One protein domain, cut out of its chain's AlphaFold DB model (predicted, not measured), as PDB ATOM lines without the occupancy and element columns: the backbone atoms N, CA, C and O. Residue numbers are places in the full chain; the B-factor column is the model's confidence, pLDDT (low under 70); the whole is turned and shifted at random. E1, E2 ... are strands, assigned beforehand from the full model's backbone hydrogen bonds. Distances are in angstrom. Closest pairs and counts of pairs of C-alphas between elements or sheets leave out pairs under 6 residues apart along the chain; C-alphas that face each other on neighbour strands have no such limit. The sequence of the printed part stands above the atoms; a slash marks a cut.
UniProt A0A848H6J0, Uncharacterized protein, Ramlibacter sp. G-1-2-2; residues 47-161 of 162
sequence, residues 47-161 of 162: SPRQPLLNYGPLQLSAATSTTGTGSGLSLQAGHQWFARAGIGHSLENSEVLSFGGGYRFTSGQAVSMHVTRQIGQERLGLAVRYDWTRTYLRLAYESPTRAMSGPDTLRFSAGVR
ATOM      1  N   SER A  47     205.760 253.405 260.791       66.31
ATOM      2  CA  SER A  47     205.912 253.671 259.362       66.31
ATOM      3  C   SER A  47     205.620 255.148 259.069       66.31
ATOM      4  O   SER A  47     204.560 255.640 259.472       66.31
ATOM      5  N   PRO A  48     206.534 255.884 258.403       67.75
ATOM      6  CA  PRO A  48     206.287 257.269 258.015       67.75
ATOM      7  C   PRO A  48     205.161 257.320 256.978       67.75
ATOM      8  O   PRO A  48     205.137 256.509 256.053       67.75
ATOM      9  N   ARG A  49     204.223 258.263 257.126       72.12
ATOM     10  CA  ARG A  49     203.097 258.418 256.188       72.12
ATOM     11  C   ARG A  49     203.141 259.723 255.413       72.12
ATOM     12  O   ARG A  49     203.227 259.706 254.192       72.12
ATOM     13  N   GLN A  50     203.047 260.848 256.120       75.31
ATOM     14  CA  GLN A  50     202.921 262.168 255.503       75.31
ATOM     15  C   GLN A  50     204.043 263.093 255.975       75.31
ATOM     16  O   GLN A  50     204.236 263.224 257.189       75.31
ATOM     17  N   PRO A  51     204.788 263.732 255.052       80.06
ATOM     18  CA  PRO A  51     205.784 264.728 255.415       80.06
ATOM     19  C   PRO A  51     205.084 265.958 256.004       80.06
ATOM     20  O   PRO A  51     204.179 266.521 255.398       80.06
ATOM     21  N   LEU A  52     205.509 266.355 257.201       86.31
ATOM     22  CA  LEU A  52     205.047 267.545 257.916       86.31
ATOM     23  C   LEU A  52     205.938 268.750 257.603       86.31
ATOM     24  O   LEU A  52     205.452 269.867 257.464       86.31
ATOM     25  N   LEU A  53     207.248 268.520 257.498       90.31
ATOM     26  CA  LEU A  53     208.240 269.554 257.230       90.31
ATOM     27  C   LEU A  53     209.420 268.954 256.469       90.31
ATOM     28  O   LEU A  53     209.916 267.891 256.834       90.31
ATOM     29  N   ASN A  54     209.909 269.677 255.464       90.56
ATOM     30  CA  ASN A  54     211.169 269.377 254.795       90.56
ATOM     31  C   ASN A  54     212.081 270.605 254.896       90.56
ATOM     32  O   ASN A  54     211.674 271.704 254.522       90.56
ATOM     33  N   TYR A  55     213.305 270.425 255.391       88.94
ATOM     34  CA  TYR A  55     214.317 271.475 255.476       88.94
ATOM     35  C   TYR A  55     215.682 270.922 255.057       88.94
ATOM     36  O   TYR A  55     216.366 270.242 255.824       88.94
ATOM     37  N   GLY A  56     216.068 271.186 253.806       89.75
ATOM     38  CA  GLY A  56     217.283 270.621 253.217       89.75
ATOM     39  C   GLY A  56     217.269 269.084 253.271       89.75
ATOM     40  O   GLY A  56     216.323 268.481 252.766       89.75
ATOM     41  N   PRO A  57     218.280 268.429 253.880       87.88
ATOM     42  CA  PRO A  57     218.314 266.973 254.011       87.88
ATOM     43  C   PRO A  57     217.384 266.438 255.112       87.88
ATOM     44  O   PRO A  57     217.302 265.225 255.281       87.88
ATOM     45  N   LEU A  58     216.728 267.297 255.897       89.25
ATOM     46  CA  LEU A  58     215.860 266.877 256.993       89.25
ATOM     47  C   LEU A  58     214.409 266.755 256.526       89.25
ATOM     48  O   LEU A  58     213.853 267.691 255.954       89.25
ATOM     49  N   GLN A  59     213.783 265.628 256.841       91.44
ATOM     50  CA  GLN A  59     212.369 265.370 256.607       91.44
ATOM     51  C   GLN A  59     211.711 264.912 257.907       91.44
ATOM     52  O   GLN A  59     212.042 263.860 258.447       91.44
ATOM     53  N   LEU A  60     210.758 265.695 258.402       89.44
ATOM     54  CA  LEU A  60     209.885 265.327 259.509       89.44
ATOM     55  C   LEU A  60     208.553 264.848 258.944       89.44
ATOM     56  O   LEU A  60     207.976 265.485 258.066       89.44
ATOM     57  N   SER A  61     208.042 263.741 259.460       88.62
ATOM     58  CA  SER A  61     206.793 263.128 259.020       88.62
ATOM     59  C   SER A  61     205.994 262.603 260.202       88.62
ATOM     60  O   SER A  61     206.561 262.226 261.228       88.62
ATOM     61  N   ALA A  62     204.673 262.560 260.049       83.94
ATOM     62  CA  ALA A  62     203.834 261.795 260.955       83.94
ATOM     63  C   ALA A  62     204.115 260.301 260.750       83.94
ATOM     64  O   ALA A  62     204.262 259.829 259.616       83.94
ATOM     65  N   ALA A  63     204.177 259.562 261.849       78.38
ATOM     66  CA  ALA A  63     204.355 258.122 261.863       78.38
ATOM     67  C   ALA A  63     203.191 257.461 262.602       78.38
ATOM     68  O   ALA A  63     202.635 258.029 263.539       78.38
ATOM     69  N   THR A  64     202.820 256.258 262.184       69.12
ATOM     70  CA  THR A  64     201.758 255.473 262.832       69.12
ATOM     71  C   THR A  64     202.284 254.100 263.192       69.12
ATOM     72  O   THR A  64     203.046 253.528 262.409       69.12
ATOM     73  N   SER A  65     201.860 253.568 264.337       63.66
ATOM     74  CA  SER A  65     202.179 252.190 264.719       63.66
ATOM     75  C   SER A  65     201.425 251.202 263.828       63.66
ATOM     76  O   SER A  65     200.267 251.436 263.488       63.66
ATOM     77  N   THR A  66     202.080 250.110 263.438       54.31
ATOM     78  CA  THR A  66     201.464 249.002 262.689       54.31
ATOM     79  C   THR A  66     200.823 247.949 263.594       54.31
ATOM     80  O   THR A  66     199.995 247.179 263.123       54.31
ATOM     81  N   THR A  67     201.165 247.921 264.885       50.62
ATOM     82  CA  THR A  67     200.758 246.871 265.839       50.62
ATOM     83  C   THR A  67     199.788 247.362 266.925       50.62
ATOM     84  O   THR A  67     199.434 246.601 267.821       50.62
ATOM     85  N   GLY A  68     199.314 248.614 266.842       56.00
ATOM     86  CA  GLY A  68     198.320 249.195 267.758       56.00
ATOM     87  C   GLY A  68     197.808 250.568 267.306       56.00
ATOM     88  O   GLY A  68     198.295 251.129 266.322       56.00
ATOM     89  N   THR A  69     196.837 251.143 268.026       60.22
ATOM     90  CA  THR A  69     196.406 252.538 267.822       60.22
ATOM     91  C   THR A  69     197.458 253.469 268.419       60.22
ATOM     92  O   THR A  69     197.560 253.626 269.634       60.22
ATOM     93  N   GLY A  70     198.294 254.064 267.570       68.75
ATOM     94  CA  GLY A  70     199.370 254.937 268.028       68.75
ATOM     95  C   GLY A  70     199.812 255.958 266.993       68.75
ATOM     96  O   GLY A  70     199.869 255.669 265.793       68.75
ATOM     97  N   SER A  71     200.149 257.141 267.494       80.19
ATOM     98  CA  SER A  71     200.618 258.295 266.734       80.19
ATOM     99  C   SER A  71     202.069 258.581 267.083       80.19
ATOM    100  O   SER A  71     202.510 258.418 268.219       80.19
ATOM    101  N   GLY A  72     202.831 259.043 266.106       85.12
ATOM    102  CA  GLY A  72     204.232 259.350 266.298       85.12
ATOM    103  C   GLY A  72     204.773 260.329 265.277       85.12
ATOM    104  O   GLY A  72     204.079 260.811 264.382       85.12
ATOM    105  N   LEU A  73     206.057 260.599 265.431       87.12
ATOM    106  CA  LEU A  73     206.864 261.432 264.568       87.12
ATOM    107  C   LEU A  73     208.049 260.610 264.073       87.12
ATOM    108  O   LEU A  73     208.646 259.831 264.815       87.12
ATOM    109  N   SER A  74     208.399 260.803 262.811       88.06
ATOM    110  CA  SER A  74     209.591 260.244 262.192       88.06
ATOM    111  C   SER A  74     210.402 261.379 261.596       88.06
ATOM    112  O   SER A  74     209.916 262.112 260.736       88.06
ATOM    113  N   LEU A  75     211.646 261.499 262.040       89.19
ATOM    114  CA  LEU A  75     212.648 262.390 261.487       89.19
ATOM    115  C   LEU A  75     213.617 261.571 260.636       89.19
ATOM    116  O   LEU A  75     214.148 260.555 261.076       89.19
ATOM    117  N   GLN A  76     213.876 262.031 259.427       90.06
ATOM    118  CA  GLN A  76     214.867 261.475 258.527       90.06
ATOM    119  C   GLN A  76     215.898 262.552 258.201       90.06
ATOM    120  O   GLN A  76     215.533 263.689 257.919       90.06
ATOM    121  N   ALA A  77     217.177 262.188 258.250       87.56
ATOM    122  CA  ALA A  77     218.284 263.052 257.867       87.56
ATOM    123  C   ALA A  77     219.060 262.409 256.709       87.56
ATOM    124  O   ALA A  77     219.748 261.392 256.856       87.56
ATOM    125  N   GLY A  78     218.905 262.998 255.526       86.69
ATOM    126  CA  GLY A  78     219.373 262.460 254.256       86.69
ATOM    127  C   GLY A  78     218.690 261.134 253.920       86.69
ATOM    128  O   GLY A  78     217.512 260.917 254.197       86.69
ATOM    129  N   HIS A  79     219.442 260.211 253.328       84.06
ATOM    130  CA  HIS A  79     218.944 258.867 253.004       84.06
ATOM    131  C   HIS A  79     219.317 257.811 254.050       84.06
ATOM    132  O   HIS A  79     218.794 256.699 254.023       84.06
ATOM    133  N   GLN A  80     220.208 258.159 254.980       90.06
ATOM    134  CA  GLN A  80     220.877 257.183 255.831       90.06
ATOM    135  C   GLN A  80     220.327 257.182 257.253       90.06
ATOM    136  O   GLN A  80     220.007 256.122 257.780       90.06
ATOM    137  N   TRP A  81     220.159 258.352 257.866       92.12
ATOM    138  CA  TRP A  81     219.756 258.444 259.264       92.12
ATOM    139  C   TRP A  81     218.250 258.588 259.403       92.12
ATOM    140  O   TRP A  81     217.605 259.340 258.668       92.12
ATOM    141  N   PHE A  82     217.688 257.899 260.387       89.56
ATOM    142  CA  PHE A  82     216.309 258.107 260.796       89.56
ATOM    143  C   PHE A  82     216.167 257.969 262.309       89.56
ATOM    144  O   PHE A  82     216.880 257.197 262.944       89.56
ATOM    145  N   ALA A  83     215.219 258.704 262.869       90.62
ATOM    146  CA  ALA A  83     214.797 258.636 264.256       90.62
ATOM    147  C   ALA A  83     213.271 258.707 264.314       90.62
ATOM    148  O   ALA A  83     212.629 259.313 263.457       90.62
ATOM    149  N   ARG A  84     212.672 258.053 265.300       88.50
ATOM    150  CA  ARG A  84     211.227 257.931 265.462       88.50
ATOM    151  C   ARG A  84     210.878 257.990 266.935       88.50
ATOM    152  O   ARG A  84     211.592 257.437 267.765       88.50
ATOM    153  N   ALA A  85     209.765 258.630 267.236       86.88
ATOM    154  CA  ALA A  85     209.170 258.643 268.557       86.88
ATOM    155  C   ALA A  85     207.662 258.478 268.405       86.88
ATOM    156  O   ALA A  85     207.079 259.027 267.472       86.88
ATOM    157  N   GLY A  86     207.020 257.735 269.292       86.81
ATOM    158  CA  GLY A  86     205.584 257.528 269.213       86.81
ATOM    159  C   GLY A  86     204.975 257.110 270.533       86.81
ATOM    160  O   GLY A  86     205.648 256.560 271.402       86.81
ATOM    161  N   ILE A  87     203.682 257.371 270.637       83.44
ATOM    162  CA  ILE A  87     202.812 256.997 271.741       83.44
ATOM    163  C   ILE A  87     201.647 256.190 271.171       83.44
ATOM    164  O   ILE A  87     201.122 256.505 270.100       83.44
ATOM    165  N   GLY A  88     201.239 255.137 271.858       79.81
ATOM    166  CA  GLY A  88     200.084 254.348 271.458       79.81
ATOM    167  C   GLY A  88     199.489 253.558 272.602       79.81
ATOM    168  O   GLY A  88     199.982 253.591 273.727       79.81
ATOM    169  N   HIS A  89     198.427 252.830 272.290       72.62
ATOM    170  CA  HIS A  89     197.762 251.933 273.221       72.62
ATOM    171  C   HIS A  89     198.015 250.479 272.826       72.62
ATOM    172  O   HIS A  89     197.957 250.112 271.650       72.62
ATOM    173  N   SER A  90     198.300 249.651 273.826       66.75
ATOM    174  CA  SER A  90     198.339 248.197 273.709       66.75
ATOM    175  C   SER A  90     196.935 247.609 273.865       66.75
ATOM    176  O   SER A  90     196.066 248.204 274.505       66.75
ATOM    177  N   LEU A  91     196.736 246.394 273.348       64.75
ATOM    178  CA  LEU A  91     195.504 245.606 273.503       64.75
ATOM    179  C   LEU A  91     195.153 245.331 274.975       64.75
ATOM    180  O   LEU A  91     193.991 245.144 275.315       64.75
ATOM    181  N   GLU A  92     196.152 245.364 275.855       66.19
ATOM    182  CA  GLU A  92     196.002 245.187 277.304       66.19
ATOM    183  C   GLU A  92     195.669 246.498 278.039       66.19
ATOM    184  O   GLU A  92     195.883 246.613 279.243       66.19
ATOM    185  N   ASN A  93     195.185 247.514 277.316       67.94
ATOM    186  CA  ASN A  93     194.849 248.837 277.845       67.94
ATOM    187  C   ASN A  93     196.030 249.548 278.543       67.94
ATOM    188  O   ASN A  93     195.848 250.334 279.471       67.94
ATOM    189  N   SER A  94     197.258 249.269 278.099       71.50
ATOM    190  CA  SER A  94     198.466 249.945 278.569       71.50
ATOM    191  C   SER A  94     198.943 250.978 277.551       71.50
ATOM    192  O   SER A  94     198.883 250.763 276.342       71.50
ATOM    193  N   GLU A  95     199.417 252.121 278.042       82.62
ATOM    194  CA  GLU A  95     200.070 253.126 277.204       82.62
ATOM    195  C   GLU A  95     201.498 252.684 276.876       82.62
ATOM    196  O   GLU A  95     202.242 252.222 277.752       82.62
ATOM    197  N   VAL A  96     201.876 252.828 275.610       82.94
ATOM    198  CA  VAL A  96     203.176 252.453 275.065       82.94
ATOM    199  C   VAL A  96     203.852 253.696 274.513       82.94
ATOM    200  O   VAL A  96     203.374 254.297 273.555       82.94
ATOM    201  N   LEU A  97     204.998 254.047 275.083       86.19
ATOM    202  CA  LEU A  97     205.925 255.012 274.505       86.19
ATOM    203  C   LEU A  97     207.025 254.259 273.771       86.19
ATOM    204  O   LEU A  97     207.549 253.272 274.280       86.19
ATOM    205  N   SER A  98     207.413 254.743 272.602       86.88
ATOM    206  CA  SER A  98     208.493 254.164 271.811       86.88
ATOM    207  C   SER A  98     209.400 255.252 271.265       86.88
ATOM    208  O   SER A  98     208.941 256.302 270.820       86.88
ATOM    209  N   PHE A  99     210.696 254.981 271.288       89.88
ATOM    210  CA  PHE A  99     211.737 255.821 270.722       89.88
ATOM    211  C   PHE A  99     212.698 254.920 269.975       89.88
ATOM    212  O   PHE A  99     213.096 253.879 270.478       89.88
ATOM    213  N   GLY A 100     213.099 255.289 268.774       89.75
ATOM    214  CA  GLY A 100     214.051 254.485 268.035       89.75
ATOM    215  C   GLY A 100     214.729 255.267 266.943       89.75
ATOM    216  O   GLY A 100     214.359 256.390 266.623       89.75
ATOM    217  N   GLY A 101     215.736 254.659 266.354       89.31
ATOM    218  CA  GLY A 101     216.475 255.256 265.266       89.31
ATOM    219  C   GLY A 101     217.433 254.263 264.658       89.31
ATOM    220  O   GLY A 101     217.580 253.137 265.133       89.31
ATOM    221  N   GLY A 102     218.068 254.671 263.577       92.06
ATOM    222  CA  GLY A 102     218.957 253.790 262.860       92.06
ATOM    223  C   GLY A 102     219.686 254.463 261.721       92.06
ATOM    224  O   GLY A 102     219.511 255.650 261.430       92.06
ATOM    225  N   TYR A 103     220.500 253.639 261.080       91.25
ATOM    226  CA  TYR A 103     221.337 253.999 259.959       91.25
ATOM    227  C   TYR A 103     221.129 253.014 258.812       91.25
ATOM    228  O   TYR A 103     221.139 251.799 259.016       91.25
ATOM    229  N   ARG A 104     220.953 253.543 257.603       91.19
ATOM    230  CA  ARG A 104     220.889 252.789 256.352       91.19
ATOM    231  C   ARG A 104     222.204 252.951 255.612       91.19
ATOM    232  O   ARG A 104     222.604 254.065 255.274       91.19
ATOM    233  N   PHE A 105     222.845 251.827 255.342       89.50
ATOM    234  CA  PHE A 105     224.044 251.770 254.526       89.50
ATOM    235  C   PHE A 105     223.667 251.940 253.053       89.50
ATOM    236  O   PHE A 105     222.594 251.529 252.611       89.50
ATOM    237  N   THR A 106     224.568 252.517 252.262       88.81
ATOM    238  CA  THR A 106     224.372 252.696 250.811       88.81
ATOM    239  C   THR A 106     224.230 251.367 250.068       88.81
ATOM    240  O   THR A 106     223.562 251.298 249.044       88.81
ATOM    241  N   SER A 107     224.801 250.299 250.619       87.56
ATOM    242  CA  SER A 107     224.705 248.917 250.149       87.56
ATOM    243  C   SER A 107     223.378 248.223 250.495       87.56
ATOM    244  O   SER A 107     223.218 247.038 250.210       87.56
ATOM    245  N   GLY A 108     222.420 248.940 251.094       82.06
ATOM    246  CA  GLY A 108     221.056 248.464 251.340       82.06
ATOM    247  C   GLY A 108     220.849 247.728 252.666       82.06
ATOM    248  O   GLY A 108     219.726 247.316 252.948       82.06
ATOM    249  N   GLN A 109     221.891 247.570 253.489       90.44
ATOM    250  CA  GLN A 109     221.729 247.093 254.865       90.44
ATOM    251  C   GLN A 109     221.221 248.220 255.767       90.44
ATOM    252  O   GLN A 109     221.377 249.406 255.458       90.44
ATOM    253  N   ALA A 110     220.680 247.865 256.925       91.19
ATOM    254  CA  ALA A 110     220.336 248.835 257.952       91.19
ATOM    255  C   ALA A 110     220.605 248.289 259.353       91.19
ATOM    256  O   ALA A 110     220.472 247.096 259.604       91.19
ATOM    257  N   VAL A 111     220.944 249.183 260.276       92.88
ATOM    258  CA  VAL A 111     220.953 248.899 261.711       92.88
ATOM    259  C   VAL A 111     219.971 249.832 262.397       92.88
ATOM    260  O   VAL A 111     219.928 251.023 262.085       92.88
ATOM    261  N   SER A 112     219.170 249.309 263.319       91.62
ATOM    262  CA  SER A 112     218.253 250.116 264.115       91.62
ATOM    263  C   SER A 112     218.228 249.687 265.573       91.62
ATOM    264  O   SER A 112     218.485 248.533 265.914       91.62
ATOM    265  N   MET A 113     217.919 250.648 266.433       92.25
ATOM    266  CA  MET A 113     217.724 250.464 267.858       92.25
ATOM    267  C   MET A 113     216.404 251.103 268.268       92.25
ATOM    268  O   MET A 113     216.058 252.188 267.799       92.25
ATOM    269  N   HIS A 114     215.675 250.429 269.146       90.25
ATOM    270  CA  HIS A 114     214.362 250.834 269.618       90.25
ATOM    271  C   HIS A 114     214.273 250.622 271.125       90.25
ATOM    272  O   HIS A 114     214.662 249.577 271.630       90.25
ATOM    273  N   VAL A 115     213.756 251.615 271.831       90.31
ATOM    274  CA  VAL A 115     213.432 251.588 273.251       90.31
ATOM    275  C   VAL A 115     211.930 251.764 273.377       90.31
ATOM    276  O   VAL A 115     211.361 252.693 272.804       90.31
ATOM    277  N   THR A 116     211.295 250.901 274.153       88.19
ATOM    278  CA  THR A 116     209.848 250.908 274.346       88.19
ATOM    279  C   THR A 116     209.543 250.867 275.833       88.19
ATOM    280  O   THR A 116     210.111 250.062 276.560       88.19
ATOM    281  N   ARG A 117     208.635 251.715 276.307       87.44
ATOM    282  CA  ARG A 117     208.153 251.717 277.688       87.44
ATOM    283  C   ARG A 117     206.655 251.474 277.699       87.44
ATOM    284  O   ARG A 117     205.907 252.258 277.124       87.44
ATOM    285  N   GLN A 118     206.222 250.430 278.393       85.50
ATOM    286  CA  GLN A 118     204.812 250.200 278.687       85.50
ATOM    287  C   GLN A 118     204.510 250.748 280.076       85.50
ATOM    288  O   GLN A 118     205.007 250.213 281.067       85.50
ATOM    289  N   ILE A 119     203.714 251.811 280.167       81.88
ATOM    290  CA  ILE A 119     203.408 252.451 281.455       81.88
ATOM    291  C   ILE A 119     202.524 251.537 282.311       81.88
ATOM    292  O   ILE A 119     202.813 251.351 283.486       81.88
ATOM    293  N   GLY A 120     201.490 250.925 281.723       78.44
ATOM    294  CA  GLY A 120     200.543 250.078 282.465       78.44
ATOM    295  C   GLY A 120     201.116 248.731 282.922       78.44
ATOM    296  O   GLY A 120     200.722 248.229 283.965       78.44
ATOM    297  N   GLN A 121     202.067 248.176 282.165       77.69
ATOM    298  CA  GLN A 121     202.762 246.924 282.503       77.69
ATOM    299  C   GLN A 121     204.087 247.165 283.236       77.69
ATOM    300  O   GLN A 121     204.746 246.219 283.656       77.69
ATOM    301  N   GLU A 122     204.504 248.428 283.365       85.44
ATOM    302  CA  GLU A 122     205.766 248.822 283.991       85.44
ATOM    303  C   GLU A 122     206.982 248.090 283.417       85.44
ATOM    304  O   GLU A 122     207.877 247.677 284.152       85.44
ATOM    305  N   ARG A 123     207.034 247.945 282.092       85.75
ATOM    306  CA  ARG A 123     208.126 247.263 281.384       85.75
ATOM    307  C   ARG A 123     208.910 248.237 280.521       85.75
ATOM    308  O   ARG A 123     208.337 249.129 279.891       85.75
ATOM    309  N   LEU A 124     210.222 248.035 280.484       89.81
ATOM    310  CA  LEU A 124     211.148 248.712 279.589       89.81
ATOM    311  C   LEU A 124     211.763 247.677 278.646       89.81
ATOM    312  O   LEU A 124     212.363 246.703 279.090       89.81
ATOM    313  N   GLY A 125     211.609 247.900 277.349       89.56
ATOM    314  CA  GLY A 125     212.181 247.100 276.280       89.56
ATOM    315  C   GLY A 125     213.270 247.860 275.534       89.56
ATOM    316  O   GLY A 125     213.155 249.065 275.311       89.56
ATOM    317  N   LEU A 126     214.298 247.139 275.109       91.94
ATOM    318  CA  LEU A 126     215.333 247.558 274.174       91.94
ATOM    319  C   LEU A 126     215.422 246.507 273.070       91.94
ATOM    320  O   LEU A 126     215.542 245.321 273.356       91.94
ATOM    321  N   ALA A 127     215.425 246.923 271.814       90.62
ATOM    322  CA  ALA A 127     215.635 246.047 270.676       90.62
ATOM    323  C   ALA A 127     216.683 246.633 269.736       90.62
ATOM    324  O   ALA A 127     216.638 247.814 269.404       90.62
ATOM    325  N   VAL A 128     217.601 245.789 269.278       92.94
ATOM    326  CA  VAL A 128     218.574 246.096 268.232       92.94
ATOM    327  C   VAL A 128     218.327 245.153 267.070       92.94
ATOM    328  O   VAL A 128     218.182 243.944 267.261       92.94
ATOM    329  N   ARG A 129     218.281 245.698 265.859       91.44
ATOM    330  CA  ARG A 129     218.049 244.948 264.630       91.44
ATOM    331  C   ARG A 129     219.113 245.286 263.602       91.44
ATOM    332  O   ARG A 129     219.435 246.453 263.403       91.44
ATOM    333  N   TYR A 130     219.613 244.261 262.930       92.38
ATOM    334  CA  TYR A 130     220.433 244.396 261.739       92.38
ATOM    335  C   TYR A 130     219.720 243.724 260.567       92.38
ATOM    336  O   TYR A 130     219.374 242.546 260.636       92.38
ATOM    337  N   ASP A 131     219.499 244.483 259.503       90.06
ATOM    338  CA  ASP A 131     218.856 244.044 258.275       90.06
ATOM    339  C   ASP A 131     219.892 243.965 257.155       90.06
ATOM    340  O   ASP A 131     220.518 244.963 256.798       90.06
ATOM    341  N   TRP A 132     220.028 242.786 256.558       91.62
ATOM    342  CA  TRP A 132     220.613 242.617 255.233       91.62
ATOM    343  C   TRP A 132     219.525 242.733 254.162       91.62
ATOM    344  O   TRP A 132     218.336 242.865 254.448       91.62
ATOM    345  N   THR A 133     219.924 242.623 252.895       85.69
ATOM    346  CA  THR A 133     219.021 242.723 251.741       85.69
ATOM    347  C   THR A 133     217.852 241.733 251.799       85.69
ATOM    348  O   THR A 133     216.753 242.070 251.373       85.69
ATOM    349  N   ARG A 134     218.069 240.515 252.315       86.50
ATOM    350  CA  ARG A 134     217.042 239.456 252.385       86.50
ATOM    351  C   ARG A 134     216.920 238.789 253.744       86.50
ATOM    352  O   ARG A 134     216.087 237.912 253.909       86.50
ATOM    353  N   THR A 135     217.745 239.150 254.714       88.56
ATOM    354  CA  THR A 135     217.754 238.502 256.027       88.56
ATOM    355  C   THR A 135     217.846 239.542 257.121       88.56
ATOM    356  O   THR A 135     218.210 240.687 256.867       88.56
ATOM    357  N   TYR A 136     217.514 239.155 258.342       89.12
ATOM    358  CA  TYR A 136     217.697 240.022 259.492       89.12
ATOM    359  C   TYR A 136     218.075 239.249 260.744       89.12
ATOM    360  O   TYR A 136     217.770 238.064 260.882       89.12
ATOM    361  N   LEU A 137     218.693 239.975 261.666       92.06
ATOM    362  CA  LEU A 137     218.988 239.575 263.031       92.06
ATOM    363  C   LEU A 137     218.372 240.601 263.980       92.06
ATOM    364  O   LEU A 137     218.467 241.801 263.737       92.06
ATOM    365  N   ARG A 138     217.771 240.151 265.077       89.88
ATOM    366  CA  ARG A 138     217.234 241.008 266.130       89.88
ATOM    367  C   ARG A 138     217.574 240.428 267.492       89.88
ATOM    368  O   ARG A 138     217.362 239.243 267.744       89.88
ATOM    369  N   LEU A 139     218.051 241.296 268.370       91.38
ATOM    370  CA  LEU A 139     218.207 241.038 269.791       91.38
ATOM    371  C   LEU A 139     217.274 241.986 270.535       91.38
ATOM    372  O   LEU A 139     217.320 243.191 270.301       91.38
ATOM    373  N   ALA A 140     216.429 241.456 271.408       90.00
ATOM    374  CA  ALA A 140     215.563 242.252 272.259       90.00
ATOM    375  C   ALA A 140     215.724 241.847 273.716       90.00
ATOM    376  O   ALA A 140     215.846 240.667 274.035       90.00
ATOM    377  N   TYR A 141     215.722 242.843 274.581       89.81
ATOM    378  CA  TYR A 141     215.798 242.713 276.017       89.81
ATOM    379  C   TYR A 141     214.636 243.480 276.630       89.81
ATOM    380  O   TYR A 141     214.395 244.629 276.270       89.81
ATOM    381  N   GLU A 142     213.920 242.860 277.550       89.25
ATOM    382  CA  GLU A 142     212.846 243.491 278.297       89.25
ATOM    383  C   GLU A 142     213.068 243.258 279.780       89.25
ATOM    384  O   GLU A 142     213.382 242.146 280.199       89.25
ATOM    385  N   SER A 143     212.861 244.305 280.566       88.38
ATOM    386  CA  SER A 143     213.012 244.266 282.011       88.38
ATOM    387  C   SER A 143     211.819 244.947 282.681       88.38
ATOM    388  O   SER A 143     211.341 245.984 282.195       88.38
ATOM    389  N   PRO A 144     211.298 244.380 283.778       88.56
ATOM    390  CA  PRO A 144     210.363 245.091 284.623       88.56
ATOM    391  C   PRO A 144     211.043 246.294 285.282       88.56
ATOM    392  O   PRO A 144     212.168 246.232 285.763       88.56
ATOM    393  N   THR A 145     210.329 247.409 285.353       84.94
ATOM    394  CA  THR A 145     210.796 248.630 286.024       84.94
ATOM    395  C   THR A 145     210.545 248.618 287.534       84.94
ATOM    396  O   THR A 145     211.106 249.448 288.247       84.94
ATOM    397  N   ARG A 146     209.753 247.659 288.045       82.56
ATOM    398  CA  ARG A 146     209.616 247.375 289.481       82.56
ATOM    399  C   ARG A 146     210.285 246.047 289.823       82.56
ATOM    400  O   ARG A 146     210.081 245.046 289.151       82.56
ATOM    401  N   ALA A 147     210.999 246.022 290.947       65.38
ATOM    402  CA  ALA A 147     211.828 244.895 291.389       65.38
ATOM    403  C   ALA A 147     211.087 243.556 291.630       65.38
ATOM    404  O   ALA A 147     211.738 242.554 291.902       65.38
ATOM    405  N   MET A 148     209.749 243.515 291.546       65.19
ATOM    406  CA  MET A 148     208.939 242.304 291.758       65.19
ATOM    407  C   MET A 148     207.923 242.012 290.640       65.19
ATOM    408  O   MET A 148     207.073 241.144 290.817       65.19
ATOM    409  N   SER A 149     207.978 242.698 289.490       74.31
ATOM    410  CA  SER A 149     206.979 242.523 288.414       74.31
ATOM    411  C   SER A 149     207.339 241.476 287.347       74.31
ATOM    412  O   SER A 149     206.707 241.422 286.293       74.31
ATOM    413  N   GLY A 150     208.300 240.591 287.629       75.38
ATOM    414  CA  GLY A 150     208.587 239.405 286.817       75.38
ATOM    415  C   GLY A 150     210.061 239.256 286.439       75.38
ATOM    416  O   GLY A 150     210.897 240.037 286.888       75.38
ATOM    417  N   PRO A 151     210.400 238.232 285.642       83.25
ATOM    418  CA  PRO A 151     211.761 238.035 285.166       83.25
ATOM    419  C   PRO A 151     212.090 238.947 283.979       83.25
ATOM    420  O   PRO A 151     211.221 239.299 283.169       83.25
ATOM    421  N   ASP A 152     213.379 239.241 283.834       86.50
ATOM    422  CA  ASP A 152     213.929 239.788 282.600       86.50
ATOM    423  C   ASP A 152     213.721 238.810 281.439       86.50
ATOM    424  O   ASP A 152     213.663 237.583 281.592       86.50
ATOM    425  N   THR A 153     213.590 239.360 280.240       87.12
ATOM    426  CA  THR A 153     213.374 238.590 279.019       87.12
ATOM    427  C   THR A 153     214.412 238.971 277.991       87.12
ATOM    428  O   THR A 153     214.454 240.110 277.540       87.12
ATOM    429  N   LEU A 154     215.221 238.000 277.575       88.00
ATOM    430  CA  LEU A 154     216.115 238.142 276.435       88.00
ATOM    431  C   LEU A 154     215.579 237.309 275.273       88.00
ATOM    432  O   LEU A 154     215.232 236.135 275.429       88.00
ATOM    433  N   ARG A 155     215.522 237.919 274.094       86.19
ATOM    434  CA  ARG A 155     215.002 237.303 272.883       86.19
ATOM    435  C   ARG A 155     215.946 237.508 271.723       86.19
ATOM    436  O   ARG A 155     216.340 238.628 271.407       86.19
ATOM    437  N   PHE A 156     216.206 236.411 271.033       89.62
ATOM    438  CA  PHE A 156     216.921 236.404 269.775       89.62
ATOM    439  C   PHE A 156     215.958 236.029 268.649       89.62
ATOM    440  O   PHE A 156     215.103 235.152 268.793       89.62
ATOM    441  N   SER A 157     216.051 236.722 267.522       86.19
ATOM    442  CA  SER A 157     215.231 236.440 266.347       86.19
ATOM    443  C   SER A 157     216.059 236.624 265.089       86.19
ATOM    444  O   SER A 157     216.772 237.612 264.947       86.19
ATOM    445  N   ALA A 158     215.940 235.690 264.159       88.06
ATOM    446  CA  ALA A 158     216.534 235.794 262.837       88.06
ATOM    447  C   ALA A 158     215.493 235.377 261.806       88.06
ATOM    448  O   ALA A 158     214.678 234.498 262.082       88.06
ATOM    449  N   GLY A 159     215.496 236.004 260.636       83.94
ATOM    450  CA  GLY A 159     214.502 235.707 259.609       83.94
ATOM    451  C   GLY A 159     214.955 236.074 258.208       83.94
ATOM    452  O   GLY A 159     215.989 236.717 258.016       83.94
ATOM    453  N   VAL A 160     214.153 235.653 257.234       80.44
ATOM    454  CA  VAL A 160     214.345 235.902 255.802       80.44
ATOM    455  C   VAL A 160     213.137 236.688 255.283       80.44
ATOM    456  O   VAL A 160     212.016 236.476 255.740       80.44
ATOM    457  N   ARG A 161     213.367 237.626 254.364       74.31
ATOM    458  CA  ARG A 161     212.343 238.386 253.638       74.31
ATOM    459  C   ARG A 161     212.334 237.895 252.189       74.31
ATOM    460  O   ARG A 161     213.409 237.790 251.590       74.31
TER     461      ARG A 161
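Overview. This is residues 47 to 161 of the 162 residues of an uncharacterized protein of Ramlibacter sp. G-1-2-2 (UniProt A0A848H6J0). One sheet of nine strands, E1 to E9, makes a curled, twisted wall, open between its edge strands E1 and E9, with no named helix over either face. The strands lie side by side in chain order, E1 E2 E3 E4 E5 E6 E7 E8 E9, as an antiparallel meander, each strand the antiparallel neighbour of the one before. The printed part has 115 residues, 80 of them in these strands, and is all strand. It is compact, with a radius of gyration of the C-alphas of 15.5 A, and elongated, spanning 48 by 30 by 21 A.

Along the chain. E5, residues 95 to 104, is 29.5 A long, and E8, residues 135 to 144, is 30.3 A. Between them are E6, residues 110 to 118, and E7, residues 123 to 131. Before E5 come E1, residues 47 to 55, from C-alpha 47 at (205.912, 253.671, 259.362), E2, residues 58 to 64, E3, residues 69 to 77, and E4, residues 81 to 89. E9, residues 153 to 160, ends at C-alpha 160 at (214.345, 235.902, 255.802).

Arrangement. E5 and E6 form a hairpin at 169 degrees, with N 99 and O 115 2.8 A apart, within hydrogen-bond range. In the E8 and E9 hairpin, N 138 and O 157 are within range at 2.7 A. In the E1 and E2 hairpin, N 49 and O 62 are within range at 2.9 A; E1 bends by 76 degrees at residue 50. From edge to edge the strands' lines turn by 89 degrees and the way across the sheet by 83 degrees. E1 and E9 are apart.

Size, cuts and confidence. The C-alphas farthest apart, of Gly 56 and Met 148, are 48.5 A apart. The printed part has no cut. No link is long; E8 to E9 is short, the others tight. The mean pLDDT of the printed part is 83.7, with residues 47 to 48, 64 to 70, 90 to 93 and 147 to 148 under 70.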